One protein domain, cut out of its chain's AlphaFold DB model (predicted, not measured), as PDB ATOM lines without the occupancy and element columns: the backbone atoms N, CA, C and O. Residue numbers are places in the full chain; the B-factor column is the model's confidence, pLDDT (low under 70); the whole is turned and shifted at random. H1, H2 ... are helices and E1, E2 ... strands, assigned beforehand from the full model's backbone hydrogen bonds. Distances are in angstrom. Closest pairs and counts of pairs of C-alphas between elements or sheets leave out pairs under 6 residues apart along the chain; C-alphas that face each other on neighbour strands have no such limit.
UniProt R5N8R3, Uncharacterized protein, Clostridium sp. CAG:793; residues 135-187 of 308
ATOM      1  N   PHE A 135       7.990  47.037 -48.673       94.31
ATOM      2  CA  PHE A 135       7.027  47.265 -47.592       94.31
ATOM      3  C   PHE A 135       7.696  47.102 -46.216       94.31
ATOM      4  O   PHE A 135       7.326  46.212 -45.443       94.31
ATOM      5  N   PRO A 136       8.659  47.976 -45.869       90.25
ATOM      6  CA  PRO A 136       9.514  47.806 -44.691       90.25
ATOM      7  C   PRO A 136       8.776  47.978 -43.351       90.25
ATOM      8  O   PRO A 136       9.331  47.722 -42.287       90.25
ATOM      9  N   TYR A 137       7.511  48.407 -43.378       90.19
ATOM     10  CA  TYR A 137       6.668  48.557 -42.189       90.19
ATOM     11  C   TYR A 137       5.961  47.258 -41.762       90.19
ATOM     12  O   TYR A 137       5.303  47.248 -40.720       90.19
ATOM     13  N   ILE A 138       6.061  46.176 -42.545       93.12
ATOM     14  CA  ILE A 138       5.587  44.838 -42.166       93.12
ATOM     15  C   ILE A 138       6.805  43.950 -41.939       93.12
ATOM     16  O   ILE A 138       7.553  43.654 -42.867       93.12
ATOM     17  N   SER A 139       6.987  43.518 -40.696       90.94
ATOM     18  CA  SER A 139       8.137  42.727 -40.265       90.94
ATOM     19  C   SER A 139       7.742  41.333 -39.797       90.94
ATOM     20  O   SER A 139       6.671  41.147 -39.218       90.94
ATOM     21  N   PHE A 140       8.665  40.392 -39.938       90.44
ATOM     22  CA  PHE A 140       8.528  38.990 -39.573       90.44
ATOM     23  C   PHE A 140       9.698  38.548 -38.696       90.44
ATOM     24  O   PHE A 140      10.806  39.065 -38.827       90.44
ATOM     25  N   GLY A 141       9.450  37.559 -37.839       87.81
ATOM     26  CA  GLY A 141      10.468  36.861 -37.046       87.81
ATOM     27  C   GLY A 141      10.651  35.406 -37.481       87.81
ATOM     28  O   GLY A 141      11.008  34.561 -36.675       87.81
ATOM     29  N   TRP A 142      10.314  35.043 -38.718       89.38
ATOM     30  CA  TRP A 142      10.448  33.652 -39.168       89.38
ATOM     31  C   TRP A 142      11.834  33.381 -39.740       89.38
ATOM     32  O   TRP A 142      12.435  34.251 -40.365       89.38
ATOM     33  N   THR A 143      12.317  32.152 -39.580       88.00
ATOM     34  CA  THR A 143      13.594  31.702 -40.150       88.00
ATOM     35  C   THR A 143      13.517  31.385 -41.642       88.00
ATOM     36  O   THR A 143      14.555  31.195 -42.266       88.00
ATOM     37  N   GLU A 144      12.315  31.350 -42.219       90.12
ATOM     38  CA  GLU A 144      12.049  31.005 -43.618       90.12
ATOM     39  C   GLU A 144      10.837  31.768 -44.185       90.12
ATOM     40  O   GLU A 144       9.989  32.277 -43.440       90.12
ATOM     41  N   ILE A 145      10.752  31.857 -45.518       92.38
ATOM     42  CA  ILE A 145       9.657  32.536 -46.219       92.38
ATOM     43  C   ILE A 145       8.443  31.604 -46.258       92.38
ATOM     44  O   ILE A 145       8.353  30.697 -47.084       92.38
ATOM     45  N   LYS A 146       7.474  31.862 -45.381       94.75
ATOM     46  CA  LYS A 146       6.214  31.113 -45.301       94.75
ATOM     47  C   LYS A 146       5.164  31.746 -46.213       94.75
ATOM     48  O   LYS A 146       4.431  32.630 -45.783       94.75
ATOM     49  N   VAL A 147       5.110  31.308 -47.474       96.44
ATOM     50  CA  VAL A 147       4.294  31.914 -48.553       96.44
ATOM     51  C   VAL A 147       2.858  32.229 -48.117       96.44
ATOM     52  O   VAL A 147       2.430  33.379 -48.207       96.44
ATOM     53  N   GLU A 148       2.121  31.241 -47.601       97.38
ATOM     54  CA  GLU A 148       0.710  31.429 -47.229       97.38
ATOM     55  C   GLU A 148       0.523  32.349 -46.013       97.38
ATOM     56  O   GLU A 148      -0.392  33.174 -45.993       97.38
ATOM     57  N   GLU A 149       1.425  32.290 -45.032       96.50
ATOM     58  CA  GLU A 149       1.371  33.176 -43.864       96.50
ATOM     59  C   GLU A 149       1.697  34.627 -44.243       96.50
ATOM     60  O   GLU A 149       1.016  35.552 -43.802       96.50
ATOM     61  N   ILE A 150       2.678  34.847 -45.126       96.38
ATOM     62  CA  ILE A 150       2.991  36.180 -45.662       96.38
ATOM     63  C   ILE A 150       1.780  36.738 -46.407       96.38
ATOM     64  O   ILE A 150       1.369  37.869 -46.142       96.38
ATOM     65  N   LYS A 151       1.166  35.943 -47.293       97.44
ATOM     66  CA  LYS A 151      -0.053  36.344 -48.011       97.44
ATOM     67  C   LYS A 151      -1.140  36.766 -47.035       97.44
ATOM     68  O   LYS A 151      -1.709  37.842 -47.193       97.44
ATOM     69  N   LYS A 152      -1.391  35.969 -45.998       97.38
ATOM     70  CA  LYS A 152      -2.384  36.279 -44.966       97.38
ATOM     71  C   LYS A 152      -2.076  37.590 -44.240       97.38
ATOM     72  O   LYS A 152      -2.972  38.423 -44.102       97.38
ATOM     73  N   VAL A 153      -0.833  37.806 -43.805       96.75
ATOM     74  CA  VAL A 153      -0.423  39.033 -43.099       96.75
ATOM     75  C   VAL A 153      -0.597  40.265 -43.987       96.75
ATOM     76  O   VAL A 153      -1.217  41.241 -43.573       96.75
ATOM     77  N   PHE A 154      -0.104  40.222 -45.222       97.31
ATOM     78  CA  PHE A 154      -0.191  41.355 -46.141       97.31
ATOM     79  C   PHE A 154      -1.634  41.636 -46.577       97.31
ATOM     80  O   PHE A 154      -2.088  42.774 -46.497       97.31
ATOM     81  N   LEU A 155      -2.394  40.610 -46.972       96.88
ATOM     82  CA  LEU A 155      -3.771  40.765 -47.457       96.88
ATOM     83  C   LEU A 155      -4.780  41.111 -46.352       96.88
ATOM     84  O   LEU A 155      -5.903  41.495 -46.666       96.88
ATOM     85  N   SER A 156      -4.394  41.003 -45.078       96.62
ATOM     86  CA  SER A 156      -5.172  41.510 -43.938       96.62
ATOM     87  C   SER A 156      -4.697  42.880 -43.437       96.62
ATOM     88  O   SER A 156      -5.368  43.502 -42.613       96.62
ATOM     89  N   ASN A 157      -3.567  43.392 -43.935       97.19
ATOM     90  CA  ASN A 157      -3.002  44.659 -43.490       97.19
ATOM     91  C   ASN A 157      -3.635  45.845 -44.237       97.19
ATOM     92  O   ASN A 157      -3.420  46.053 -45.431       97.19
ATOM     93  N   SER A 158      -4.382  46.677 -43.511       96.25
ATOM     94  CA  SER A 158      -5.110  47.815 -44.086       96.25
ATOM     95  C   SER A 158      -4.210  48.880 -44.717       96.25
ATOM     96  O   SER A 158      -4.623  49.520 -45.683       96.25
ATOM     97  N   ARG A 159      -2.990  49.076 -44.204       96.75
ATOM     98  CA  ARG A 159      -2.018  50.016 -44.777       96.75
ATOM     99  C   ARG A 159      -1.505  49.507 -46.121       96.75
ATOM    100  O   ARG A 159      -1.549  50.241 -47.099       96.75
ATOM    101  N   PHE A 160      -1.121  48.233 -46.195       97.06
ATOM    102  CA  PHE A 160      -0.734  47.598 -47.455       97.06
ATOM    103  C   PHE A 160      -1.840  47.664 -48.507       97.06
ATOM    104  O   PHE A 160      -1.572  48.073 -49.630       97.06
ATOM    105  N   LEU A 161      -3.084  47.337 -48.150       96.44
ATOM    106  CA  LEU A 161      -4.202  47.379 -49.100       96.44
ATOM    107  C   LEU A 161      -4.487  48.786 -49.656       96.44
ATOM    108  O   LEU A 161      -5.096  48.896 -50.716       96.44
ATOM    109  N   LYS A 162      -4.072  49.844 -48.949       95.81
ATOM    110  CA  LYS A 162      -4.190  51.237 -49.407       95.81
ATOM    111  C   LYS A 162      -3.012  51.683 -50.271       95.81
ATOM    112  O   LYS A 162      -3.212  52.470 -51.187       95.81
ATOM    113  N   GLU A 163      -1.802  51.236 -49.945       95.12
ATOM    114  CA  GLU A 163      -0.563  51.688 -50.596       95.12
ATOM    115  C   GLU A 163      -0.186  50.839 -51.822       95.12
ATOM    116  O   GLU A 163       0.434  51.343 -52.757       95.12
ATOM    117  N   ALA A 164      -0.548  49.555 -51.842       95.31
ATOM    118  CA  ALA A 164      -0.206  48.646 -52.927       95.31
ATOM    119  C   ALA A 164      -1.127  48.816 -54.145       95.31
ATOM    120  O   ALA A 164      -2.336  49.012 -54.026       95.31
ATOM    121  N   THR A 165      -0.562  48.656 -55.342       96.44
ATOM    122  CA  THR A 165      -1.346  48.647 -56.582       96.44
ATOM    123  C   THR A 165      -2.196  47.377 -56.689       96.44
ATOM    124  O   THR A 165      -1.868  46.327 -56.125       96.44
ATOM    125  N   HIS A 166      -3.271  47.433 -57.483       95.38
ATOM    126  CA  HIS A 166      -4.087  46.249 -57.780       95.38
ATOM    127  C   HIS A 166      -3.267  45.091 -58.365       95.38
ATOM    128  O   HIS A 166      -3.533  43.931 -58.049       95.38
ATOM    129  N   GLU A 167      -2.249  45.395 -59.171       96.56
ATOM    130  CA  GLU A 167      -1.339  44.404 -59.745       96.56
ATOM    131  C   GLU A 167      -0.498  43.701 -58.673       96.56
ATOM    132  O   GLU A 167      -0.404  42.473 -58.682       96.56
ATOM    133  N   VAL A 168       0.052  44.447 -57.705       97.00
ATOM    134  CA  VAL A 168       0.807  43.874 -56.579       97.00
ATOM    135  C   VAL A 168      -0.093  42.973 -55.735       97.00
ATOM    136  O   VAL A 168       0.291  41.850 -55.415       97.00
ATOM    137  N   ILE A 169      -1.313  43.421 -55.422       97.06
ATOM    138  CA  ILE A 169      -2.282  42.630 -54.647       97.06
ATOM    139  C   ILE A 169      -2.664  41.345 -55.398       97.06
ATOM    140  O   ILE A 169      -2.708  40.272 -54.796       97.06
ATOM    141  N   SER A 170      -2.934  41.436 -56.703       96.81
ATOM    142  CA  SER A 170      -3.264  40.280 -57.547       96.81
ATOM    143  C   SER A 170      -2.100  39.288 -57.627       96.81
ATOM    144  O   SER A 170      -2.277  38.092 -57.394       96.81
ATOM    145  N   SER A 171      -0.887  39.786 -57.870       97.62
ATOM    146  CA  SER A 171       0.324  38.966 -57.946       97.62
ATOM    147  C   SER A 171       0.615  38.270 -56.619       97.62
ATOM    148  O   SER A 171       0.920  37.081 -56.606       97.62
ATOM    149  N   LEU A 172       0.435  38.966 -55.490       97.69
ATOM    150  CA  LEU A 172       0.595  38.377 -54.162       97.69
ATOM    151  C   LEU A 172      -0.426  37.261 -53.899       97.69
ATOM    152  O   LEU A 172      -0.064  36.211 -53.374       97.69
ATOM    153  N   LYS A 173      -1.696  37.450 -54.285       97.00
ATOM    154  CA  LYS A 173      -2.728  36.402 -54.157       97.00
ATOM    155  C   LYS A 173      -2.351  35.132 -54.926       97.00
ATOM    156  O   LYS A 173      -2.611  34.034 -54.437       97.00
ATOM    157  N   ASN A 174      -1.717  35.296 -56.086       97.00
ATOM    158  CA  ASN A 174      -1.322  34.207 -56.978       97.00
ATOM    159  C   ASN A 174       0.070  33.620 -56.686       97.00
ATOM    160  O   ASN A 174       0.422  32.616 -57.304       97.00
ATOM    161  N   ALA A 175       0.844  34.211 -55.771       97.56
ATOM    162  CA  ALA A 175       2.165  33.722 -55.394       97.56
ATOM    163  C   ALA A 175       2.083  32.313 -54.784       97.56
ATOM    164  O   ALA A 175       1.216  32.045 -53.941       97.56
ATOM    165  N   LYS A 176       2.992  31.428 -55.214       97.50
ATOM    166  CA  LYS A 176       3.058  30.021 -54.778       97.50
ATOM    167  C   LYS A 176       4.405  29.643 -54.179       97.50
ATOM    168  O   LYS A 176       4.460  28.694 -53.402       97.50
ATOM    169  N   THR A 177       5.473  30.360 -54.521       97.75
ATOM    170  CA  THR A 177       6.823  30.057 -54.032       97.75
ATOM    171  C   THR A 177       7.449  31.240 -53.289       97.75
ATOM    172  O   THR A 177       6.999  32.383 -53.440       97.75
ATOM    173  N   PRO A 178       8.501  31.006 -52.484       96.31
ATOM    174  CA  PRO A 178       9.304  32.081 -51.911       96.31
ATOM    175  C   PRO A 178       9.818  33.083 -52.953       96.31
ATOM    176  O   PRO A 178       9.822  34.286 -52.705       96.31
ATOM    177  N   GLU A 179      10.193  32.621 -54.145       97.00
ATOM    178  CA  GLU A 179      10.666  33.473 -55.238       97.00
ATOM    179  C   GLU A 179       9.560  34.396 -55.756       97.00
ATOM    180  O   GLU A 179       9.837  35.549 -56.086       97.00
ATOM    181  N   ASP A 180       8.310  33.928 -55.801       97.50
ATOM    182  CA  ASP A 180       7.170  34.781 -56.147       97.50
ATOM    183  C   ASP A 180       6.981  35.884 -55.103       97.50
ATOM    184  O   ASP A 180       6.808  37.050 -55.459       97.50
ATOM    185  N   ILE A 181       7.087  35.540 -53.813       97.38
ATOM    186  CA  ILE A 181       7.039  36.521 -52.722       97.38
ATOM    187  C   ILE A 181       8.131  37.578 -52.904       97.38
ATOM    188  O   ILE A 181       7.836  38.771 -52.841       97.38
ATOM    189  N   ILE A 182       9.368  37.166 -53.195       96.44
ATOM    190  CA  ILE A 182      10.500  38.081 -53.404       96.44
ATOM    191  C   ILE A 182      10.276  38.980 -54.626       96.44
ATOM    192  O   ILE A 182      10.523  40.185 -54.562       96.44
ATOM    193  N   LYS A 183       9.777  38.437 -55.742       97.19
ATOM    194  CA  LYS A 183       9.460  39.231 -56.944       97.19
ATOM    195  C   LYS A 183       8.413  40.305 -56.644       97.19
ATOM    196  O   LYS A 183       8.556  41.462 -57.057       97.19
ATOM    197  N   VAL A 184       7.366  39.934 -55.909       97.19
ATOM    198  CA  VAL A 184       6.237  40.824 -55.621       97.19
ATOM    199  C   VAL A 184       6.600  41.859 -54.558       97.19
ATOM    200  O   VAL A 184       6.414  43.052 -54.800       97.19
ATOM    201  N   LEU A 185       7.168  41.439 -53.425       96.81
ATOM    202  CA  LEU A 185       7.366  42.271 -52.229       96.81
ATOM    203  C   LEU A 185       8.793  42.825 -52.071       96.81
ATOM    204  O   LEU A 185       9.016  43.688 -51.223       96.81
ATOM    205  N   GLY A 186       9.743  42.393 -52.900       95.81
ATOM    206  CA  GLY A 186      11.160  42.746 -52.777       95.81
ATOM    207  C   GLY A 186      11.945  41.741 -51.933       95.81
ATOM    208  O   GLY A 186      11.373  40.814 -51.349       95.81
ATOM    209  N   ARG A 187      13.273  41.897 -51.889       94.12
ATOM    210  CA  ARG A 187      14.128  40.949 -51.165       94.12
ATOM    211  C   ARG A 187      13.922  41.083 -49.651       94.12
ATOM    212  O   ARG A 187      13.572  42.163 -49.167       94.12
TER     213      ARG A 187
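This is residues 135 to 187 of the 308 residues of an uncharacterized protein of Clostridium sp. CAG:793 (UniProt R5N8R3). Three short helices, H1, H3 and H4, are grouped loosely in a triangle; H3 and H4 form a hairpin, and the shorter H2 lies crosswise to H1 at the end of the group where H1 ends and H3 begins. The single strand E1 runs along the edge of the group, apart from H3, with Phe 135 near Phe 160 of H2 and Leu 185 of H4 and Ile 138 near Phe 154 of H1, and residues 141 to 146 loop round from it to the start of H1. The printed part has 53 residues, with one named strand and four named helices in the order E1, H1, H2, H3, H4; the class is mostly helix. The whole is compact, with a radius of gyration of the C-alphas of 10.2 A, and rounded, with spans of 28 by 20 by 17 A.

E1 is residues 135 to 140, 11.6 A from first to last C-alpha, and begins at C-alpha 135 at (7.027, 47.265, -47.592). H1, the longest helix, is residues 147 to 156, 14.2 A long, beginning at C-alpha 147 at (4.294, 31.914, -48.553). H2 is residues 158 to 163, 8.8 A long. H3 is residues 166 to 174, 12.4 A long. H4 is residues 178 to 185, 10.4 A long, and ends at C-alpha 185 at (7.366, 42.271, -52.229).

E1 pairs with no named strand. Its closest C-alpha to H4 is that of Phe 135, 6.8 A from that of Leu 185; its closest to H1 is that of Ile 138, 7.8 A from that of Phe 154. E1 and H3 are apart. H1 and H2 only just touch, with 3 pairs of C-alphas within 8 A, and only at the corner by their link; the closest C-alphas are those of Phe 154 and Phe 160, 6.4 A apart, and the lines are about perpendicular at 89 degrees. H1 and H3 only just touch, with 3 pairs of C-alphas within 8 A, the closest being those of Lys 151 and Leu 172 at 6.5 A. They run opposite ways at a steep tilt of 37 degrees, only just past shallow. H1 and H4 are close but not clearly touching; their closest C-alphas, those of Val 147 and Pro 178, are 6.0 A apart. H3 and H4 form a helical hairpin and touch, with the C-alphas of Val 168 and Val 184 closest at 6.3 A, at a shallow tilt of 13 degrees, opposite ways. H2 and H4 are apart. In H1, H2, H3 and H4 every O i to N i+4 pair is within hydrogen-bond range.

The two C-alphas farthest apart, those of Thr 143 and His 166, are 28.9 A apart. The printed part has no cut. The links H1 to H2, H2 to H3 and H3 to H4 are tight, and the link E1 to H1 is short. The mean pLDDT of the printed part is 95.4, and no printed residue is under 70.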